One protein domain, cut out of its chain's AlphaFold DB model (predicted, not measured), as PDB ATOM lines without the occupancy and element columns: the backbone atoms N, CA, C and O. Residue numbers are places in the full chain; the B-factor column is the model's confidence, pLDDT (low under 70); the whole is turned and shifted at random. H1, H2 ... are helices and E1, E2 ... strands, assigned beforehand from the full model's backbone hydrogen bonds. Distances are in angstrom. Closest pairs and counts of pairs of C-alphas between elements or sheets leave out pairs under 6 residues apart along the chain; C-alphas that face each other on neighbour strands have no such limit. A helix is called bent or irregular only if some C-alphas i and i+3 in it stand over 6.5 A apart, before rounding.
ATOM      1  N   LEU A  51      94.199 -92.718 -31.723       37.53
ATOM      2  CA  LEU A  51      92.772 -92.481 -31.935       37.53
ATOM      3  C   LEU A  51      92.238 -91.331 -31.073       37.53
ATOM      4  O   LEU A  51      91.465 -90.521 -31.571       37.53
ATOM      5  N   LEU A  52      92.670 -91.220 -29.810       40.75
ATOM      6  CA  LEU A  52      92.301 -90.091 -28.945       40.75
ATOM      7  C   LEU A  52      92.934 -88.789 -29.434       40.75
ATOM      8  O   LEU A  52      92.288 -87.750 -29.393       40.75
ATOM      9  N   ARG A  53      94.153 -88.852 -29.977       40.34
ATOM     10  CA  ARG A  53      94.811 -87.694 -30.584       40.34
ATOM     11  C   ARG A  53      94.109 -87.228 -31.859       40.34
ATOM     12  O   ARG A  53      93.845 -86.042 -31.989       40.34
ATOM     13  N   GLN A  54      93.760 -88.144 -32.766       40.94
ATOM     14  CA  GLN A  54      92.956 -87.814 -33.950       40.94
ATOM     15  C   GLN A  54      91.574 -87.289 -33.570       40.94
ATOM     16  O   GLN A  54      91.088 -86.346 -34.185       40.94
ATOM     17  N   TYR A  55      90.952 -87.871 -32.548       45.53
ATOM     18  CA  TYR A  55      89.690 -87.385 -32.014       45.53
ATOM     19  C   TYR A  55      89.827 -85.968 -31.446       45.53
ATOM     20  O   TYR A  55      89.024 -85.112 -31.797       45.53
ATOM     21  N   ASP A  56      90.856 -85.683 -30.645       47.91
ATOM     22  CA  ASP A  56      91.126 -84.342 -30.118       47.91
ATOM     23  C   ASP A  56      91.478 -83.345 -31.229       47.91
ATOM     24  O   ASP A  56      91.070 -82.188 -31.162       47.91
ATOM     25  N   GLU A  57      92.179 -83.773 -32.277       49.12
ATOM     26  CA  GLU A  57      92.481 -82.953 -33.454       49.12
ATOM     27  C   GLU A  57      91.212 -82.630 -34.254       49.12
ATOM     28  O   GLU A  57      90.961 -81.464 -34.557       49.12
ATOM     29  N   ILE A  58      90.368 -83.627 -34.539       51.69
ATOM     30  CA  ILE A  58      89.078 -83.459 -35.229       51.69
ATOM     31  C   ILE A  58      88.139 -82.605 -34.375       51.69
ATOM     32  O   ILE A  58      87.515 -81.674 -34.879       51.69
ATOM     33  N   LYS A  59      88.091 -82.845 -33.066       54.12
ATOM     34  CA  LYS A  59      87.343 -82.033 -32.111       54.12
ATOM     35  C   LYS A  59      87.849 -80.592 -32.125       54.12
ATOM     36  O   LYS A  59      87.074 -79.678 -32.362       54.12
ATOM     37  N   MET A  60      89.140 -80.341 -31.967       57.34
ATOM     38  CA  MET A  60      89.657 -78.969 -31.974       57.34
ATOM     39  C   MET A  60      89.439 -78.250 -33.312       57.34
ATOM     40  O   MET A  60      89.222 -77.039 -33.308       57.34
ATOM     41  N   LEU A  61      89.462 -78.972 -34.435       56.56
ATOM     42  CA  LEU A  61      89.267 -78.407 -35.773       56.56
ATOM     43  C   LEU A  61      87.788 -78.104 -36.084       56.56
ATOM     44  O   LEU A  61      87.476 -77.038 -36.611       56.56
ATOM     45  N   TRP A  62      86.879 -79.019 -35.735       55.94
ATOM     46  CA  TRP A  62      85.454 -78.945 -36.097       55.94
ATOM     47  C   TRP A  62      84.559 -78.411 -34.971       55.94
ATOM     48  O   TRP A  62      83.558 -77.723 -35.178       55.94
ATOM     49  N   MET A  63      84.925 -78.737 -33.740       57.28
ATOM     50  CA  MET A  63      84.170 -78.443 -32.525       57.28
ATOM     51  C   MET A  63      84.746 -77.230 -31.787       57.28
ATOM     52  O   MET A  63      84.041 -76.590 -31.010       57.28
ATOM     53  N   GLY A  64      86.006 -76.882 -32.068       58.44
ATOM     54  CA  GLY A  64      86.743 -75.817 -31.403       58.44
ATOM     55  C   GLY A  64      87.156 -76.174 -29.977       58.44
ATOM     56  O   GLY A  64      87.062 -77.315 -29.531       58.44
ATOM     57  N   HIS A  65      87.630 -75.168 -29.245       62.28
ATOM     58  CA  HIS A  65      87.989 -75.285 -27.833       62.28
ATOM     59  C   HIS A  65      86.835 -75.883 -26.980       62.28
ATOM     60  O   HIS A  65      85.686 -75.507 -27.167       62.28
ATOM     61  N   PRO A  66      87.070 -76.757 -25.987       55.44
ATOM     62  CA  PRO A  66      85.996 -77.331 -25.155       55.44
ATOM     63  C   PRO A  66      85.181 -76.275 -24.376       55.44
ATOM     64  O   PRO A  66      83.954 -76.278 -24.367       55.44
ATOM     65  N   ASN A  67      85.856 -75.280 -23.794       63.88
ATOM     66  CA  ASN A  67      85.206 -74.119 -23.173       63.88
ATOM     67  C   ASN A  67      84.595 -73.171 -24.227       63.88
ATOM     68  O   ASN A  67      85.328 -72.638 -25.067       63.88
ATOM     69  N   ARG A  68      83.282 -72.910 -24.128       66.94
ATOM     70  CA  ARG A  68      82.533 -72.039 -25.046       66.94
ATOM     71  C   ARG A  68      83.116 -70.639 -25.152       66.94
ATOM     72  O   ARG A  68      83.405 -70.204 -26.257       66.94
ATOM     73  N   GLU A  69      83.364 -69.946 -24.044       69.38
ATOM     74  CA  GLU A  69      83.915 -68.583 -24.089       69.38
ATOM     75  C   GLU A  69      85.265 -68.517 -24.815       69.38
ATOM     76  O   GLU A  69      85.503 -67.599 -25.596       69.38
ATOM     77  N   ARG A  70      86.133 -69.513 -24.609       69.69
ATOM     78  CA  ARG A  70      87.419 -69.638 -25.312       69.69
ATOM     79  C   ARG A  70      87.233 -69.894 -26.810       69.69
ATOM     80  O   ARG A  70      87.957 -69.293 -27.602       69.69
ATOM     81  N   ARG A  71      86.234 -70.695 -27.220       71.06
ATOM     82  CA  ARG A  71      85.851 -70.816 -28.646       71.06
ATOM     83  C   ARG A  71      85.451 -69.477 -29.217       71.06
ATOM     84  O   ARG A  71      85.986 -69.084 -30.241       71.06
ATOM     85  N   LEU A  72      84.538 -68.782 -28.540       71.31
ATOM     86  CA  LEU A  72      84.003 -67.502 -29.000       71.31
ATOM     87  C   LEU A  72      85.117 -66.449 -29.148       71.31
ATOM     88  O   LEU A  72      85.078 -65.637 -30.065       71.31
ATOM     89  N   ARG A  73      86.163 -66.522 -28.313       72.00
ATOM     90  CA  ARG A  73      87.385 -65.706 -28.428       72.00
ATOM     91  C   ARG A  73      88.362 -66.148 -29.520       72.00
ATOM     92  O   ARG A  73      89.348 -65.457 -29.760       72.00
ATOM     93  N   GLY A  74      88.117 -67.278 -30.171       66.38
ATOM     94  CA  GLY A  74      88.963 -67.773 -31.242       66.38
ATOM     95  C   GLY A  74      90.169 -68.588 -30.803       66.38
ATOM     96  O   GLY A  74      91.107 -68.748 -31.576       66.38
ATOM     97  N   GLU A  75      90.160 -69.142 -29.592       69.06
ATOM     98  CA  GLU A  75      91.261 -69.953 -29.058       69.06
ATOM     99  C   GLU A  75      91.240 -71.398 -29.615       69.06
ATOM    100  O   GLU A  75      91.226 -72.377 -28.871       69.06
ATOM    101  N   HIS A  76      91.197 -71.526 -30.943       64.69
ATOM    102  CA  HIS A  76      91.187 -72.770 -31.725       64.69
ATOM    103  C   HIS A  76      91.723 -72.494 -33.142       64.69
ATOM    104  O   HIS A  76      91.690 -71.341 -33.581       64.69
ATOM    105  N   PRO A  77      92.241 -73.505 -33.865       64.19
ATOM    106  CA  PRO A  77      92.701 -73.318 -35.237       64.19
ATOM    107  C   PRO A  77      91.577 -72.802 -36.144       64.19
ATOM    108  O   PRO A  77      90.492 -73.376 -36.183       64.19
ATOM    109  N   TRP A  78      91.847 -71.737 -36.900       70.50
ATOM    110  CA  TRP A  78      90.899 -71.234 -37.892       70.50
ATOM    111  C   TRP A  78      90.830 -72.148 -39.103       70.50
ATOM    112  O   TRP A  78      91.861 -72.577 -39.630       70.50
ATOM    113  N   ILE A  79      89.613 -72.383 -39.588       72.12
ATOM    114  CA  ILE A  79      89.419 -73.125 -40.827       72.12
ATOM    115  C   ILE A  79      89.864 -72.237 -41.982       72.12
ATOM    116  O   ILE A  79      89.353 -71.131 -42.176       72.12
ATOM    117  N   LYS A  80      90.828 -72.740 -42.750       73.06
ATOM    118  CA  LYS A  80      91.352 -72.107 -43.958       73.06
ATOM    119  C   LYS A  80      90.953 -72.946 -45.157       73.06
ATOM    120  O   LYS A  80      91.141 -74.160 -45.141       73.06
ATOM    121  N   ARG A  81      90.419 -72.307 -46.194       71.00
ATOM    122  CA  ARG A  81      89.982 -72.985 -47.415       71.00
ATOM    123  C   ARG A  81      90.431 -72.223 -48.647       71.00
ATOM    124  O   ARG A  81      90.242 -71.015 -48.729       71.00
ATOM    125  N   GLU A  82      90.968 -72.942 -49.619       70.06
ATOM    126  CA  GLU A  82      91.199 -72.400 -50.952       70.06
ATOM    127  C   GLU A  82      89.868 -72.332 -51.712       70.06
ATOM    128  O   GLU A  82      89.125 -73.313 -51.809       70.06
ATOM    129  N   VAL A  83      89.526 -71.147 -52.206       67.56
ATOM    130  CA  VAL A  83      88.297 -70.874 -52.946       67.56
ATOM    131  C   VAL A  83      88.617 -69.932 -54.102       67.56
ATOM    132  O   VAL A  83      88.918 -68.762 -53.871       67.56
ATOM    133  N   ALA A  84      88.494 -70.432 -55.337       60.53
ATOM    134  CA  ALA A  84      88.674 -69.662 -56.575       60.53
ATOM    135  C   ALA A  84      89.948 -68.789 -56.558       60.53
ATOM    136  O   ALA A  84      89.870 -67.558 -56.582       60.53
ATOM    137  N   ASP A  85      91.104 -69.451 -56.444       58.25
ATOM    138  CA  ASP A  85      92.451 -68.856 -56.446       58.25
ATOM    139  C   ASP A  85      92.746 -67.886 -55.282       58.25
ATOM    140  O   ASP A  85      93.724 -67.141 -55.304       58.25
ATOM    141  N   ASN A  86      91.908 -67.893 -54.242       65.25
ATOM    142  CA  ASN A  86      92.097 -67.143 -53.002       65.25
ATOM    143  C   ASN A  86      91.952 -68.049 -51.778       65.25
ATOM    144  O   ASN A  86      91.370 -69.126 -51.850       65.25
ATOM    145  N   TYR A  87      92.417 -67.578 -50.621       71.31
ATOM    146  CA  TYR A  87      92.203 -68.251 -49.342       71.31
ATOM    147  C   TYR A  87      91.110 -67.539 -48.543       71.31
ATOM    148  O   TYR A  87      91.185 -66.334 -48.313       71.31
ATOM    149  N   ALA A  88      90.098 -68.291 -48.118       73.38
ATOM    150  CA  ALA A  88      89.134 -67.877 -47.108       73.38
ATOM    151  C   ALA A  88      89.601 -68.386 -45.740       73.38
ATOM    152  O   ALA A  88      89.995 -69.548 -45.610       73.38
ATOM    153  N   GLU A  89      89.550 -67.531 -44.724       81.75
ATOM    154  CA  GLU A  89      89.834 -67.904 -43.338       81.75
ATOM    155  C   GLU A  89      88.628 -67.546 -42.472       81.75
ATOM    156  O   GLU A  89      88.273 -66.377 -42.316       81.75
ATOM    157  N   TYR A  90      87.983 -68.563 -41.911       82.25
ATOM    158  CA  TYR A  90      86.749 -68.399 -41.151       82.25
ATOM    159  C   TYR A  90      87.082 -68.161 -39.677       82.25
ATOM    160  O   TYR A  90      87.311 -69.101 -38.917       82.25
ATOM    161  N   ARG A  91      87.146 -66.880 -39.299       80.88
ATOM    162  CA  ARG A  91      87.638 -66.392 -37.999       80.88
ATOM    163  C   ARG A  91      86.550 -66.102 -36.965       80.88
ATOM    164  O   ARG A  91      86.861 -65.744 -35.837       80.88
ATOM    165  N   ILE A  92      85.274 -66.208 -37.327       84.56
ATOM    166  CA  ILE A  92      84.172 -66.081 -36.367       84.56
ATOM    167  C   ILE A  92      83.502 -67.447 -36.232       84.56
ATOM    168  O   ILE A  92      82.830 -67.859 -37.177       84.56
ATOM    169  N   PRO A  93      83.631 -68.143 -35.090       81.69
ATOM    170  CA  PRO A  93      82.876 -69.360 -34.836       81.69
ATOM    171  C   PRO A  93      81.452 -68.963 -34.453       81.69
ATOM    172  O   PRO A  93      81.206 -68.426 -33.372       81.69
ATOM    173  N   ILE A  94      80.503 -69.168 -35.358       85.25
ATOM    174  CA  ILE A  94      79.109 -68.777 -35.130       85.25
ATOM    175  C   ILE A  94      78.419 -69.829 -34.280       85.25
ATOM    176  O   ILE A  94      77.737 -69.490 -33.313       85.25
ATOM    177  N   PHE A  95      78.592 -71.096 -34.649       83.12
ATOM    178  CA  PHE A  95      77.960 -72.219 -33.980       83.12
ATOM    179  C   PHE A  95      78.731 -73.508 -34.262       83.12
ATOM    180  O   PHE A  95      79.120 -73.755 -35.398       83.12
ATOM    181  N   SER A  96      78.886 -74.347 -33.246       76.94
ATOM    182  CA  SER A  96      79.262 -75.750 -33.403       76.94
ATOM    183  C   SER A  96      78.319 -76.553 -32.526       76.94
ATOM    184  O   SER A  96      78.217 -76.285 -31.327       76.94
ATOM    185  N   GLY A  97      77.618 -77.514 -33.111       73.69
ATOM    186  CA  GLY A  97      76.616 -78.263 -32.377       73.69
ATOM    187  C   GLY A  97      76.265 -79.589 -33.009       73.69
ATOM    188  O   GLY A  97      76.793 -79.976 -34.048       73.69
ATOM    189  N   PHE A  98      75.381 -80.294 -32.327       72.56
ATOM    190  CA  PHE A  98      75.068 -81.688 -32.585       72.56
ATOM    191  C   PHE A  98      73.568 -81.899 -32.684       72.56
ATOM    192  O   PHE A  98      72.810 -81.304 -31.915       72.56
ATOM    193  N   SER A  99      73.180 -82.780 -33.598       73.50
ATOM    194  CA  SER A  99      71.836 -83.321 -33.694       73.50
ATOM    195  C   SER A  99      71.869 -84.848 -33.648       73.50
ATOM    196  O   SER A  99      72.740 -85.490 -34.246       73.50
ATOM    197  N   TYR A 100      70.893 -85.414 -32.942       63.25
ATOM    198  CA  TYR A 100      70.598 -86.837 -32.961       63.25
ATOM    199  C   TYR A 100      69.098 -87.075 -32.838       63.25
ATOM    200  O   TYR A 100      68.456 -86.643 -31.878       63.25
ATOM    201  N   GLU A 101      68.573 -87.826 -33.798       63.62
ATOM    202  CA  GLU A 101      67.197 -88.302 -33.841       63.62
ATOM    203  C   GLU A 101      67.209 -89.838 -33.912       63.62
ATOM    204  O   GLU A 101      68.129 -90.440 -34.468       63.62
ATOM    205  N   GLU A 102      66.210 -90.502 -33.319       50.88
ATOM    206  CA  GLU A 102      66.152 -91.969 -33.360       50.88
ATOM    207  C   GLU A 102      66.061 -92.475 -34.794       50.88
ATOM    208  O   GLU A 102      65.222 -92.020 -35.568       50.88
ATOM    209  N   GLY A 103      66.876 -93.476 -35.124       56.06
ATOM    210  CA  GLY A 103      66.870 -94.076 -36.458       56.06
ATOM    211  C   GLY A 103      67.636 -93.276 -37.512       56.06
ATOM    212  O   GLY A 103      67.715 -93.734 -38.646       56.06
ATOM    213  N   GLU A 104      68.239 -92.150 -37.134       62.94
ATOM    214  CA  GLU A 104      69.019 -91.287 -38.016       62.94
ATOM    215  C   GLU A 104      70.479 -91.245 -37.556       62.94
ATOM    216  O   GLU A 104      70.788 -91.420 -36.371       62.94
ATOM    217  N   ASP A 105      71.389 -91.027 -38.505       59.66
ATOM    218  CA  ASP A 105      72.804 -90.931 -38.178       59.66
ATOM    219  C   ASP A 105      73.070 -89.641 -37.378       59.66
ATOM    220  O   ASP A 105      72.582 -88.570 -37.745       59.66
ATOM    221  N   PRO A 106      73.880 -89.697 -36.311       61.28
ATOM    222  CA  PRO A 106      74.291 -88.509 -35.568       61.28
ATOM    223  C   PRO A 106      75.094 -87.533 -36.440       61.28
ATOM    224  O   PRO A 106      76.079 -87.916 -37.082       61.28
ATOM    225  N   LEU A 107      74.722 -86.251 -36.393       72.56
ATOM    226  CA  LEU A 107      75.344 -85.188 -37.185       72.56
ATOM    227  C   LEU A 107      75.951 -84.107 -36.290       72.56
ATOM    228  O   LEU A 107      75.321 -83.617 -35.352       72.56
ATOM    229  N   LEU A 108      77.165 -83.686 -36.631       74.56
ATOM    230  CA  LEU A 108      77.749 -82.429 -36.182       74.56
ATOM    231  C   LEU A 108      77.567 -81.372 -37.263       74.56
ATOM    232  O   LEU A 108      77.771 -81.651 -38.441       74.56
ATOM    233  N   LEU A 109      77.252 -80.155 -36.843       80.62
ATOM    234  CA  LEU A 109      77.186 -78.981 -37.696       80.62
ATOM    235  C   LEU A 109      78.125 -77.909 -37.154       80.62
ATOM    236  O   LEU A 109      78.044 -77.536 -35.982       80.62
ATOM    237  N   GLN A 110      78.968 -77.374 -38.030       81.44
ATOM    238  CA  GLN A 110      79.790 -76.207 -37.763       81.44
ATOM    239  C   GLN A 110      79.419 -75.077 -38.718       81.44
ATOM    240  O   GLN A 110      79.320 -75.263 -39.931       81.44
ATOM    241  N   VAL A 111      79.251 -73.886 -38.154       87.25
ATOM    242  CA  VAL A 111      79.012 -72.644 -38.877       87.25
ATOM    243  C   VAL A 111      80.049 -71.621 -38.443       87.25
ATOM    244  O   VAL A 111      80.138 -71.275 -37.263       87.25
ATOM    245  N   SER A 112      80.794 -71.096 -39.411       87.00
ATOM    246  CA  SER A 112      81.821 -70.077 -39.182       87.00
ATOM    247  C   SER A 112      81.747 -68.985 -40.245       87.00
ATOM    248  O   SER A 112      81.286 -69.233 -41.356       87.00
ATOM    249  N   ALA A 113      82.202 -67.773 -39.930       88.19
ATOM    250  CA  ALA A 113      82.239 -66.662 -40.879       88.19
ATOM    251  C   ALA A 113      83.650 -66.124 -41.139       88.19
ATOM    252  O   ALA A 113      84.487 -66.042 -40.238       88.19
ATOM    253  N   ASP A 114      83.879 -65.737 -42.391       86.44
ATOM    254  CA  ASP A 114      85.047 -65.012 -42.879       86.44
ATOM    255  C   ASP A 114      84.835 -63.505 -42.665       86.44
ATOM    256  O   ASP A 114      83.926 -62.891 -43.230       86.44
ATOM    257  N   THR A 115      85.691 -62.906 -41.839       77.62
ATOM    258  CA  THR A 115      85.640 -61.481 -41.479       77.62
ATOM    259  C   THR A 115      86.010 -60.544 -42.623       77.62
ATOM    260  O   THR A 115      85.724 -59.351 -42.551       77.62
ATOM    261  N   HIS A 116      86.669 -61.049 -43.664       80.88
ATOM    262  CA  HIS A 116      87.093 -60.247 -44.808       80.88
ATOM    263  C   HIS A 116      85.988 -60.092 -45.861       80.88
ATOM    264  O   HIS A 116      86.128 -59.292 -46.788       80.88
ATOM    265  N   ARG A 117      84.876 -60.825 -45.724       81.38
ATOM    266  CA  ARG A 117      83.757 -60.820 -46.673       81.38
ATOM    267  C   ARG A 117      82.535 -60.102 -46.107       81.38
ATOM    268  O   ARG A 117      82.207 -60.200 -44.929       81.38
ATOM    269  N   GLN A 118      81.828 -59.384 -46.978       78.00
ATOM    270  CA  GLN A 118      80.612 -58.654 -46.607       78.00
ATOM    271  C   GLN A 118      79.391 -59.575 -46.496       78.00
ATOM    272  O   GLN A 118      79.375 -60.683 -47.036       78.00
ATOM    273  N   ASP A 119      78.364 -59.110 -45.776       69.94
ATOM    274  CA  ASP A 119      77.076 -59.807 -45.662       69.94
ATOM    275  C   ASP A 119      76.456 -59.974 -47.051       69.94
ATOM    276  O   ASP A 119      76.623 -59.121 -47.923       69.94
ATOM    277  N   GLY A 120      75.773 -61.094 -47.283       70.06
ATOM    278  CA  GLY A 120      75.208 -61.414 -48.596       70.06
ATOM    279  C   GLY A 120      76.169 -62.117 -49.554       70.06
ATOM    280  O   GLY A 120      75.715 -62.668 -50.555       70.06
ATOM    281  N   GLN A 121      77.473 -62.175 -49.257       80.62
ATOM    282  CA  GLN A 121      78.396 -62.997 -50.041       80.62
ATOM    283  C   GLN A 121      78.234 -64.479 -49.662       80.62
ATOM    284  O   GLN A 121      78.379 -64.818 -48.484       80.62
ATOM    285  N   PRO A 122      78.002 -65.395 -50.622       74.62
ATOM    286  CA  PRO A 122      77.809 -66.813 -50.311       74.62
ATOM    287  C   PRO A 122      79.012 -67.433 -49.589       74.62
ATOM    288  O   PRO A 122      78.850 -68.195 -48.648       74.62
ATOM    289  N   LEU A 123      80.225 -67.027 -49.969       80.75
ATOM    290  CA  LEU A 123      81.479 -67.511 -49.383       80.75
ATOM    291  C   LEU A 123      81.829 -66.872 -48.034       80.75
ATOM    292  O   LEU A 123      82.875 -67.180 -47.475       80.75
ATOM    293  N   ARG A 124      81.000 -65.956 -47.516       85.62
ATOM    294  CA  ARG A 124      81.219 -65.399 -46.177       85.62
ATOM    295  C   ARG A 124      81.061 -66.466 -45.104       85.62
ATOM    296  O   ARG A 124      81.748 -66.395 -44.095       85.62
ATOM    297  N   PHE A 125      80.157 -67.419 -45.301       88.94
ATOM    298  CA  PHE A 125      79.856 -68.436 -44.305       88.94
ATOM    299  C   PHE A 125      80.379 -69.790 -44.765       88.94
ATOM    300  O   PHE A 125      80.116 -70.221 -45.886       88.94
ATOM    301  N   LEU A 126      81.086 -70.465 -43.869       86.44
ATOM    302  CA  LEU A 126      81.314 -71.895 -43.934       86.44
ATOM    303  C   LEU A 126      80.183 -72.577 -43.179       86.44
ATOM    304  O   LEU A 126      79.905 -72.225 -42.034       86.44
ATOM    305  N   VAL A 127      79.571 -73.561 -43.822       88.56
ATOM    306  CA  VAL A 127      78.648 -74.493 -43.189       88.56
ATOM    307  C   VAL A 127      79.159 -75.881 -43.510       88.56
ATOM    308  O   VAL A 127      79.266 -76.238 -44.683       88.56
ATOM    309  N   ALA A 128      79.509 -76.635 -42.483       82.75
ATOM    310  CA  ALA A 128      80.060 -77.963 -42.640       82.75
ATOM    311  C   ALA A 128      79.348 -78.950 -41.729       82.75
ATOM    312  O   ALA A 128      79.063 -78.654 -40.568       82.75
ATOM    313  N   GLU A 129      79.072 -80.120 -42.282       79.50
ATOM    314  CA  GLU A 129      78.436 -81.229 -41.595       79.50
ATOM    315  C   GLU A 129      79.410 -82.392 -41.481       79.50
ATOM    316  O   GLU A 129      80.160 -82.691 -42.413       79.50
ATOM    317  N   HIS A 130      79.381 -83.067 -40.340       70.75
ATOM    318  CA  HIS A 130      80.158 -84.271 -40.116       70.75
ATOM    319  C   HIS A 130      79.268 -85.360 -39.530       70.75
ATOM    320  O   HIS A 130      78.660 -85.186 -38.475       70.75
ATOM    321  N   ASN A 131      79.190 -86.490 -40.223       67.31
ATOM    322  CA  ASN A 131      78.435 -87.645 -39.773       67.31
ATOM    323  C   ASN A 131      79.320 -88.492 -38.854       67.31
ATOM    324  O   ASN A 131      80.324 -89.057 -39.290       67.31
ATOM    325  N   LEU A 132      78.931 -88.581 -37.583       59.72
ATOM    326  CA  LEU A 132      79.736 -89.209 -36.531       59.72
ATOM    327  C   LEU A 132      79.801 -90.735 -36.645       59.72
ATOM    328  O   LEU A 132      80.731 -91.346 -36.129       59.72
ATOM    329  N   GLN A 133      78.834 -91.352 -37.321       54.56
ATOM    330  CA  GLN A 133      78.791 -92.800 -37.515       54.56
ATOM    331  C   GLN A 133      79.637 -93.241 -38.710       54.56
ATOM    332  O   GLN A 133      80.317 -94.261 -38.655       54.56
ATOM    333  N   THR A 134      79.609 -92.474 -39.799       57.06
ATOM    334  CA  THR A 134      80.332 -92.809 -41.034       57.06
ATOM    335  C   THR A 134      81.699 -92.135 -41.133       57.06
ATOM    336  O   THR A 134      82.484 -92.484 -42.015       57.06
ATOM    337  N   GLY A 135      81.978 -91.147 -40.276       53.50
ATOM    338  CA  GLY A 135      83.200 -90.340 -40.294       53.50
ATOM    339  C   GLY A 135      83.305 -89.404 -41.501       53.50
ATOM    340  O   GLY A 135      84.369 -88.840 -41.758       53.50
ATOM    341  N   ARG A 136      82.234 -89.254 -42.289       61.22
ATOM    342  CA  ARG A 136      82.242 -88.434 -43.503       61.22
ATOM    343  C   ARG A 136      81.960 -86.973 -43.175       61.22
ATOM    344  O   ARG A 136      81.007 -86.673 -42.461       61.22
ATOM    345  N   SER A 137      82.758 -86.080 -43.757       68.75
ATOM    346  CA  SER A 137      82.542 -84.630 -43.713       68.75
ATOM    347  C   SER A 137      82.065 -84.100 -45.058       68.75
ATOM    348  O   SER A 137      82.524 -84.555 -46.110       68.75
ATOM    349  N   PHE A 138      81.196 -83.096 -45.018       76.00
ATOM    350  CA  PHE A 138      80.666 -82.435 -46.201       76.00
ATOM    351  C   PHE A 138      80.561 -80.931 -45.963       76.00
ATOM    352  O   PHE A 138      79.982 -80.485 -44.974       76.00
ATOM    353  N   ASP A 139      81.058 -80.148 -46.916       81.62
ATOM    354  CA  ASP A 139      80.857 -78.704 -46.919       81.62
ATOM    355  C   ASP A 139      79.570 -78.382 -47.675       81.62
ATOM    356  O   ASP A 139      79.445 -78.653 -48.874       81.62
ATOM    357  N   GLN A 140      78.629 -77.750 -46.986       85.50
ATOM    358  CA  GLN A 140      77.392 -77.300 -47.593       85.50
ATOM    359  C   GLN A 140      77.664 -76.100 -48.501       85.50
ATOM    360  O   GLN A 140      78.330 -75.126 -48.134       85.50
ATOM    361  N   ARG A 141      77.121 -76.140 -49.720       86.44
ATOM    362  CA  ARG A 141      77.222 -75.006 -50.641       86.44
ATOM    363  C   ARG A 141      76.233 -73.928 -50.214       86.44
ATOM    364  O   ARG A 141      75.033 -74.074 -50.418       86.44
ATOM    365  N   VAL A 142      76.740 -72.815 -49.698       87.81
ATOM    366  CA  VAL A 142      75.927 -71.629 -49.406       87.81
ATOM    367  C   VAL A 142      75.528 -70.938 -50.715       87.81
ATOM    368  O   VAL A 142      76.364 -70.711 -51.593       87.81
ATOM    369  N   LEU A 143      74.242 -70.616 -50.862       85.81
ATOM    370  CA  LEU A 143      73.687 -69.882 -52.005       85.81
ATOM    371  C   LEU A 143      73.509 -68.397 -51.698       85.81
ATOM    372  O   LEU A 143      73.788 -67.552 -52.544       85.81
ATOM    373  N   SER A 144      73.045 -68.084 -50.492       85.12
ATOM    374  CA  SER A 144      72.878 -66.722 -49.993       85.12
ATOM    375  C   SER A 144      72.923 -66.720 -48.472       85.12
ATOM    376  O   SER A 144      72.727 -67.745 -47.813       85.12
ATOM    377  N   SER A 145      73.197 -65.554 -47.906       87.31
ATOM    378  CA  SER A 145      73.162 -65.329 -46.469       87.31
ATOM    379  C   SER A 145      72.646 -63.926 -46.184       87.31
ATOM    380  O   SER A 145      72.794 -63.019 -47.003       87.31
ATOM    381  N   SER A 146      72.013 -63.729 -45.036       86.88
ATOM    382  CA  SER A 146      71.615 -62.400 -44.580       86.88
ATOM    383  C   SER A 146      71.514 -62.363 -43.066       86.88
ATOM    384  O   SER A 146      71.179 -63.363 -42.431       86.88
ATOM    385  N   VAL A 147      71.811 -61.196 -42.504       88.06
ATOM    386  CA  VAL A 147      71.593 -60.885 -41.096       88.06
ATOM    387  C   VAL A 147      70.699 -59.658 -41.039       88.06
ATOM    388  O   VAL A 147      71.049 -58.616 -41.593       88.06
ATOM    389  N   ASP A 148      69.524 -59.785 -40.426       87.94
ATOM    390  CA  ASP A 148      68.597 -58.659 -40.297       87.94
ATOM    391  C   ASP A 148      68.969 -57.712 -39.141       87.94
ATOM    392  O   ASP A 148      69.864 -57.973 -38.332       87.94
ATOM    393  N   ALA A 149      68.239 -56.600 -39.029       87.88
ATOM    394  CA  ALA A 149      68.425 -55.631 -37.949       87.88
ATOM    395  C   ALA A 149      68.144 -56.212 -36.546       87.88
ATOM    396  O   ALA A 149      68.661 -55.701 -35.554       87.88
ATOM    397  N   ALA A 150      67.355 -57.287 -36.448       90.19
ATOM    398  CA  ALA A 150      67.104 -58.027 -35.211       90.19
ATOM    399  C   ALA A 150      68.156 -59.125 -34.944       90.19
ATOM    400  O   ALA A 150      68.023 -59.881 -33.972       90.19
ATOM    401  N   ARG A 151      69.204 -59.192 -35.777       89.19
ATOM    402  CA  ARG A 151      70.285 -60.184 -35.769       89.19
ATOM    403  C   ARG A 151      69.823 -61.615 -35.967       89.19
ATOM    404  O   ARG A 151      70.388 -62.548 -35.399       89.19
ATOM    405  N   ARG A 152      68.795 -61.810 -36.776       89.88
ATOM    406  CA  ARG A 152      68.438 -63.132 -37.278       89.88
ATOM    407  C   ARG A 152      69.344 -63.447 -38.448       89.88
ATOM    408  O   ARG A 152      69.378 -62.697 -39.420       89.88
ATOM    409  N   LEU A 153      70.093 -64.532 -38.316       89.81
ATOM    410  CA  LEU A 153      70.906 -65.087 -39.382       89.81
ATOM    411  C   LEU A 153      70.053 -66.061 -40.185       89.81
ATOM    412  O   LEU A 153      69.491 -67.006 -39.627       89.81
ATOM    413  N   TRP A 154      70.033 -65.846 -41.494       89.00
ATOM    414  CA  TRP A 154      69.516 -66.791 -42.469       89.00
ATOM    415  C   TRP A 154      70.634 -67.176 -43.425       89.00
ATOM    416  O   TRP A 154      71.203 -66.308 -44.087       89.00
ATOM    417  N   ILE A 155      70.931 -68.470 -43.518       89.69
ATOM    418  CA  ILE A 155      71.832 -69.016 -44.538       89.69
ATOM    419  C   ILE A 155      71.024 -69.975 -45.400       89.69
ATOM    420  O   ILE A 155      70.456 -70.941 -44.896       89.69
ATOM    421  N   GLN A 156      70.967 -69.713 -46.700       88.50
ATOM    422  CA  GLN A 156      70.367 -70.618 -47.669       88.50
ATOM    423  C   GLN A 156      71.436 -71.561 -48.207       88.50
ATOM    424  O   GLN A 156      72.445 -71.116 -48.758       88.50
ATOM    425  N   LEU A 157      71.182 -72.859 -48.091       88.75
ATOM    426  CA  LEU A 157      72.055 -73.909 -48.594       88.75
ATOM    427  C   LEU A 157      71.515 -74.462 -49.911       88.75
ATOM    428  O   LEU A 157      70.315 -74.411 -50.204       88.75
ATOM    429  N   ALA A 158      72.427 -74.966 -50.729       86.19
ATOM    430  CA  ALA A 158      72.088 -75.655 -51.953       86.19
ATOM    431  C   ALA A 158      71.466 -77.019 -51.621       86.19
ATOM    432  O   ALA A 158      72.007 -77.733 -50.778       86.19
ATOM    433  N   PRO A 159      70.371 -77.416 -52.288       80.75
ATOM    434  CA  PRO A 159      69.854 -78.771 -52.157       80.75
ATOM    435  C   PRO A 159      70.848 -79.806 -52.693       80.75
ATOM    436  O   PRO A 159      71.770 -79.495 -53.458       80.75
ATOM    437  N   ALA A 160      70.610 -81.073 -52.358       76.44
ATOM    438  CA  ALA A 160      71.354 -82.182 -52.940       76.44
ATOM    439  C   ALA A 160      71.331 -82.123 -54.483       76.44
ATOM    440  O   ALA A 160      70.300 -81.848 -55.102       76.44
ATOM    441  N   ASN A 161      72.475 -82.400 -55.117       72.75
ATOM    442  CA  ASN A 161      72.655 -82.386 -56.577       72.75
ATOM    443  C   ASN A 161      72.370 -81.040 -57.272       72.75
ATOM    444  O   ASN A 161      72.135 -81.019 -58.480       72.75
ATOM    445  N   TYR A 162      72.430 -79.917 -56.550       78.88
ATOM    446  CA  TYR A 162      72.156 -78.579 -57.086       78.88
ATOM    447  C   TYR A 162      72.888 -78.245 -58.397       78.88
ATOM    448  O   TYR A 162      72.315 -77.643 -59.303       78.88
ATOM    449  N   THR A 163      74.149 -78.663 -58.540       78.31
ATOM    450  CA  THR A 163      74.953 -78.434 -59.755       78.31
ATOM    451  C   THR A 163      74.386 -79.111 -60.998       78.31
ATOM    452  O   THR A 163      74.629 -78.641 -62.104       78.31
ATOM    453  N   PHE A 174      65.033 -65.727 -52.299       57.56
ATOM    454  CA  PHE A 174      64.207 -65.049 -51.288       57.56
ATOM    455  C   PHE A 174      62.817 -65.665 -51.068       57.56
ATOM    456  O   PHE A 174      62.120 -65.268 -50.139       57.56
ATOM    457  N   ALA A 175      62.398 -66.625 -51.898       61.91
ATOM    458  CA  ALA A 175      61.086 -67.259 -51.787       61.91
ATOM    459  C   ALA A 175      61.246 -68.738 -51.403       61.91
ATOM    460  O   ALA A 175      61.834 -69.491 -52.185       61.91
ATOM    461  N   PRO A 176      60.711 -69.167 -50.243       58.16
ATOM    462  CA  PRO A 176      60.866 -70.531 -49.763       58.16
ATOM    463  C   PRO A 176      60.215 -71.542 -50.714       58.16
ATOM    464  O   PRO A 176      59.009 -71.491 -50.948       58.16
ATOM    465  N   ARG A 177      61.013 -72.473 -51.252       68.00
ATOM    466  CA  ARG A 177      60.533 -73.647 -52.008       68.00
ATOM    467  C   ARG A 177      60.611 -74.923 -51.168       68.00
ATOM    468  O   ARG A 177      61.315 -74.964 -50.164       68.00
ATOM    469  N   SER A 178      59.922 -75.973 -51.611       68.50
ATOM    470  CA  SER A 178      59.905 -77.300 -50.971       68.50
ATOM    471  C   SER A 178      61.278 -77.960 -50.862       68.50
ATOM    472  O   SER A 178      61.465 -78.807 -50.006       68.50
ATOM    473  N   GLU A 179      62.233 -77.571 -51.699       72.69
ATOM    474  CA  GLU A 179      63.567 -78.181 -51.763       72.69
ATOM    475  C   GLU A 179      64.637 -77.331 -51.055       72.69
ATOM    476  O   GLU A 179      65.813 -77.675 -51.057       72.69
ATOM    477  N   GLN A 180      64.269 -76.171 -50.502       78.06
ATOM    478  CA  GLN A 180      65.239 -75.206 -49.995       78.06
ATOM    479  C   GLN A 180      65.662 -75.513 -48.559       78.06
ATOM    480  O   GLN A 180      64.857 -75.382 -47.638       78.06
ATOM    481  N   ILE A 181      66.949 -75.778 -48.361       86.88
ATOM    482  CA  ILE A 181      67.540 -75.982 -47.038       86.88
ATOM    483  C   ILE A 181      67.997 -74.631 -46.472       86.88
ATOM    484  O   ILE A 181      68.627 -73.830 -47.174       86.88
ATOM    485  N   ARG A 182      67.648 -74.342 -45.217       88.19
ATOM    486  CA  ARG A 182      67.986 -73.081 -44.544       88.19
ATOM    487  C   ARG A 182      68.466 -73.303 -43.123       88.19
ATOM    488  O   ARG A 182      67.850 -74.049 -42.377       88.19
ATOM    489  N   ILE A 183      69.506 -72.571 -42.748       89.81
ATOM    490  CA  ILE A 183      69.919 -72.402 -41.359       89.81
ATOM    491  C   ILE A 183      69.303 -71.119 -40.820       89.81
ATOM    492  O   ILE A 183      69.412 -70.061 -41.448       89.81
ATOM    493  N   GLU A 184      68.689 -71.221 -39.646       90.00
ATOM    494  CA  GLU A 184      68.087 -70.098 -38.938       90.00
ATOM    495  C   GLU A 184      68.563 -70.071 -37.485       90.00
ATOM    496  O   GLU A 184      68.425 -71.046 -36.743       90.00
ATOM    497  N   THR A 185      69.102 -68.931 -37.060       89.88
ATOM    498  CA  THR A 185      69.439 -68.689 -35.652       89.88
ATOM    499  C   THR A 185      69.442 -67.191 -35.341       89.88
ATOM    500  O   THR A 185      69.302 -66.349 -36.233       89.88
ATOM    501  N   ARG A 186      69.582 -66.839 -34.062       91.25
ATOM    502  CA  ARG A 186      69.753 -65.459 -33.603       91.25
ATOM    503  C   ARG A 186      71.195 -65.243 -33.169       91.25
ATOM    504  O   ARG A 186      71.731 -66.058 -32.432       91.25
ATOM    505  N   LEU A 187      71.791 -64.130 -33.577       90.19
ATOM    506  CA  LEU A 187      73.163 -63.773 -33.240       90.19
ATOM    507  C   LEU A 187      73.234 -62.745 -32.105       90.19
ATOM    508  O   LEU A 187      72.371 -61.870 -31.969       90.19
ATOM    509  N   ASN A 188      74.297 -62.825 -31.306       87.75
ATOM    510  CA  ASN A 188      74.675 -61.792 -30.346       87.75
ATOM    511  C   ASN A 188      75.509 -60.671 -31.009       87.75
ATOM    512  O   ASN A 188      75.634 -60.598 -32.229       87.75
ATOM    513  N   GLU A 189      76.061 -59.762 -30.199       85.69
ATOM    514  CA  GLU A 189      76.898 -58.635 -30.665       85.69
ATOM    515  C   GLU A 189      78.187 -59.059 -31.354       85.69
ATOM    516  O   GLU A 189      78.684 -58.342 -32.218       85.69
ATOM    517  N   LEU A 190      78.679 -60.242 -31.016       83.75
ATOM    518  CA  LEU A 190      79.926 -60.804 -31.507       83.75
ATOM    519  C   LEU A 190      79.692 -61.821 -32.634       83.75
ATOM    520  O   LEU A 190      80.588 -62.588 -32.961       83.75
ATOM    521  N   TYR A 191      78.497 -61.825 -33.241       85.12
ATOM    522  CA  TYR A 191      78.116 -62.741 -34.321       85.12
ATOM    523  C   TYR A 191      78.012 -64.228 -33.930       85.12
ATOM    524  O   TYR A 191      77.927 -65.086 -34.805       85.12
ATOM    525  N   HIS A 192      77.937 -64.556 -32.640       84.88
ATOM    526  CA  HIS A 192      77.740 -65.934 -32.182       84.88
ATOM    527  C   HIS A 192      76.259 -66.269 -32.024       84.88
ATOM    528  O   HIS A 192      75.472 -65.420 -31.594       84.88
ATOM    529  N   ALA A 193      75.886 -67.511 -32.325       84.69
ATOM    530  CA  ALA A 193      74.529 -68.003 -32.142       84.69
ATOM    531  C   ALA A 193      74.108 -67.991 -30.660       84.69
ATOM    532  O   ALA A 193      74.877 -68.311 -29.746       84.69
ATOM    533  N   VAL A 194      72.856 -67.608 -30.425       81.06
ATOM    534  CA  VAL A 194      72.215 -67.553 -29.112       81.06
ATOM    535  C   VAL A 194      71.210 -68.695 -29.017       81.06
ATOM    536  O   VAL A 194      70.124 -68.612 -29.586       81.06
ATOM    537  N   GLY A 195      71.564 -69.738 -28.263       73.94
ATOM    538  CA  GLY A 195      70.735 -70.932 -28.088       73.94
ATOM    539  C   GLY A 195      70.973 -71.969 -29.187       73.94
ATOM    540  O   GLY A 195      72.106 -72.144 -29.634       73.94
ATOM    541  N   SER A 196      69.908 -72.657 -29.592       73.50
ATOM    542  CA  SER A 196      69.951 -73.685 -30.634       73.50
ATOM    543  C   SER A 196      70.038 -73.091 -32.043       73.50
ATOM    544  O   SER A 196      69.675 -71.935 -32.300       73.50
ATOM    545  N   LEU A 197      70.497 -73.918 -32.976       86.69
ATOM    546  CA  LEU A 197      70.484 -73.625 -34.405       86.69
ATOM    547  C   LEU A 197      69.522 -74.586 -35.102       86.69
ATOM    548  O   LEU A 197      69.558 -75.786 -34.846       86.69
ATOM    549  N   HIS A 198      68.668 -74.065 -35.982       86.88
ATOM    550  CA  HIS A 198      67.712 -74.884 -36.726       86.88
ATOM    551  C   HIS A 198      68.127 -75.026 -38.186       86.88
ATOM    552  O   HIS A 198      68.334 -74.020 -38.870       86.88
ATOM    553  N   LEU A 199      68.176 -76.264 -38.670       87.44
ATOM    554  CA  LEU A 199      68.238 -76.591 -40.088       87.44
ATOM    555  C   LEU A 199      66.825 -76.952 -40.557       87.44
ATOM    556  O   LEU A 199      66.220 -77.902 -40.067       87.44
ATOM    557  N   ARG A 200      66.270 -76.160 -41.473       85.69
ATOM    558  CA  ARG A 200      64.934 -76.353 -42.043       85.69
ATOM    559  C   ARG A 200      65.032 -76.840 -43.477       85.69
ATOM    560  O   ARG A 200      65.618 -76.154 -44.315       85.69
ATOM    561  N   GLU A 201      64.376 -77.952 -43.782       82.19
ATOM    562  CA  GLU A 201      64.382 -78.560 -45.117       82.19
ATOM    563  C   GLU A 201      63.091 -78.269 -45.902       82.19
ATOM    564  O   GLU A 201      62.160 -79.064 -45.935       82.19
ATOM    565  N   GLY A 202      63.006 -77.125 -46.576       70.69
ATOM    566  CA  GLY A 202      61.875 -76.793 -47.446       70.69
ATOM    567  C   GLY A 202      60.656 -76.187 -46.738       70.69
ATOM    568  O   GLY A 202      60.726 -75.745 -45.592       70.69
ATOM    569  N   THR A 203      59.523 -76.090 -47.446       58.72
ATOM    570  CA  THR A 203      58.269 -75.470 -46.957       58.72
ATOM    571  C   THR A 203      57.381 -76.391 -46.118       58.72
ATOM    572  O   THR A 203      56.629 -75.888 -45.291       58.72
ATOM    573  N   GLY A 204      57.475 -77.712 -46.294       57.50
ATOM    574  CA  GLY A 204      56.833 -78.720 -45.430       57.50
ATOM    575  C   GLY A 204      57.809 -79.388 -44.454       57.50
ATOM    576  O   GLY A 204      57.532 -80.477 -43.968       57.50
ATOM    577  N   GLY A 205      58.978 -78.774 -44.269       62.75
ATOM    578  CA  GLY A 205      60.229 -79.433 -43.915       62.75
ATOM    579  C   GLY A 205      60.393 -79.974 -42.511       62.75
ATOM    580  O   GLY A 205      59.923 -79.372 -41.544       62.75
ATOM    581  N   ARG A 206      61.190 -81.046 -42.423       77.06
ATOM    582  CA  ARG A 206      61.870 -81.480 -41.199       77.06
ATOM    583  C   ARG A 206      62.665 -80.297 -40.638       77.06
ATOM    584  O   ARG A 206      63.322 -79.564 -41.385       77.06
ATOM    585  N   ILE A 207      62.543 -80.082 -39.333       83.12
ATOM    586  CA  ILE A 207      63.328 -79.096 -38.593       83.12
ATOM    587  C   ILE A 207      64.278 -79.893 -37.721       83.12
ATOM    588  O   ILE A 207      63.829 -80.555 -36.792       83.12
ATOM    589  N   ILE A 208      65.562 -79.815 -38.037       82.12
ATOM    590  CA  ILE A 208      66.610 -80.453 -37.252       82.12
ATOM    591  C   ILE A 208      67.168 -79.394 -36.309       82.12
ATOM    592  O   ILE A 208      67.669 -78.352 -36.747       82.12
ATOM    593  N   GLU A 209      67.038 -79.638 -35.011       82.50
ATOM    594  CA  GLU A 209      67.597 -78.780 -33.973       82.50
ATOM    595  C   GLU A 209      69.005 -79.250 -33.613       82.50
ATOM    596  O   GLU A 209      69.236 -80.426 -33.337       82.50
ATOM    597  N   PHE A 210      69.950 -78.315 -33.615       77.50
ATOM    598  CA  PHE A 210      71.306 -78.548 -33.153       77.50
ATOM    599  C   PHE A 210      71.518 -77.858 -31.811       77.50
ATOM    600  O   PHE A 210      71.243 -76.661 -31.660       77.50
ATOM    601  N   HIS A 211      72.079 -78.602 -30.863       71.62
ATOM    602  CA  HIS A 211      72.432 -78.108 -29.535       71.62
ATOM    603  C   HIS A 211      73.936 -77.841 -29.420       71.62
ATOM    604  O   HIS A 211      74.741 -78.529 -30.052       71.62
ATOM    605  N   ASP A 212      74.309 -76.844 -28.610       68.56
ATOM    606  CA  ASP A 212      75.712 -76.486 -28.357       68.56
ATOM    607  C   ASP A 212      76.478 -77.676 -27.749       68.56
ATOM    608  O   ASP A 212      75.956 -78.524 -27.022       68.56
ATOM    609  N   ILE A 213      77.759 -77.710 -28.063       57.84
ATOM    610  CA  ILE A 213      78.692 -78.813 -27.898       57.84
ATOM    611  C   ILE A 213      79.024 -79.158 -26.442       57.84
ATOM    612  O   ILE A 213      79.480 -80.266 -26.169       57.84
ATOM    613  N   GLU A 214      78.749 -78.244 -25.504       52.91
ATOM    614  CA  GLU A 214      78.817 -78.517 -24.059       52.91
ATOM    615  C   GLU A 214      77.886 -79.685 -23.678       52.91
ATOM    616  O   GLU A 214      78.211 -80.486 -22.799       52.91
ATOM    617  N   ALA A 215      76.771 -79.852 -24.401       44.00
ATOM    618  CA  ALA A 215      75.879 -80.996 -24.243       44.00
ATOM    619  C   ALA A 215      76.498 -82.307 -24.766       44.00
ATOM    620  O   ALA A 215      76.283 -83.363 -24.168       44.00
ATOM    621  N   LEU A 216      77.305 -82.253 -25.834       48.81
ATOM    622  CA  LEU A 216      77.986 -83.429 -26.386       48.81
ATOM    623  C   LEU A 216      79.145 -83.885 -25.486       48.81
ATOM    624  O   LEU A 216      79.320 -85.083 -25.281       48.81
TER     625      LEU A 216
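AT A GLANCE: This is residues 51 to 163 and 174 to 216 of the 256 residues of an uncharacterized protein of Candidatus Saccharimonas aalborgensis (UniProt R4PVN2). The model is a small, nearly closed barrel, its sheet curving from E2 through E3, E4 and E5 one way and through E10, E9, E8, E7 and E6 the other, until E6 comes near E4. H1 and H2 lie outside it on the E2 side, and E1 pairs with the first part of the bent E2. The printed part has 156 residues with two named helices, then ten named strands in one branched, antiparallel sheet; the class is mixed, helices and strands. It is compact, with a radius of gyration of the C-alphas of 15.0 A and spans of 44 by 40 by 33 A.

HOW THE PARTS SIT: Begin at E2, residues 86 to 99, which bends by 73 degrees at residue 92. On one side of it lie E1, residues 79 to 83, with N 81 and O 88 at 2.9 A, and E10, residues 207 to 212, with N 98 and O 211 at 2.9 A. On the other side lies E3, residues 107 to 114, with N 97 and O 109 at 2.9 A. Next come E4, residues 125 to 131, its N 128 at 2.9 A from O 110, and E5, residues 137 to 139, its N 138 at 2.8 A from O 129. E1 to E5 form a meander, each strand the antiparallel neighbour of the one before. E5 runs on at 69 degrees into E6, residues 142 to 147, and the closest C-alphas of E4 and E6, Phe 125 and Val 142, are 7.2 A apart. E6 and E7, residues 152 to 157, are a hairpin with N 154 and O 146 at 2.9 A. E8, residues 181 to 186, pairs with E7 through N 155 and O 183, 3.0 A. E8, E9, residues 197 to 201, and E10 form a second meander, with N 200 and O 182 at 2.8 A and N 210 and O 197 at 2.8 A. H1, residues 51 to 63, only grazes the sheet with residues 61 to 63, and H2, residues 68 to 72, only grazes it too; in both, every O i to N i+4 pair is within hydrogen-bond range.

IN THESE COORDINATES: Find C-alpha 51 at (92.772, -92.481, -31.935); from there H1 runs 16.5 A to C-alpha 63. E2 begins at C-alpha 86, (92.097, -67.143, -53.002), and spans 32.3 A. E3 spans 23.1 A and E4 19.8 A. E10 ends at C-alpha 212, (75.712, -76.486, -28.357).

THE WHOLE: The C-alphas farthest apart, Leu 51 and Ala 175, are 45.1 A apart. Residues 164 to 173 are not printed, and C-alphas 163 and 174 are 19.1 A apart across this cut, in the link from E7 to E8. Of the links that are printed whole, none is long. Look for low confidence, under 70, in 56 residues, among them residues 51 to 70; the mean pLDDT of the printed part is 73.3.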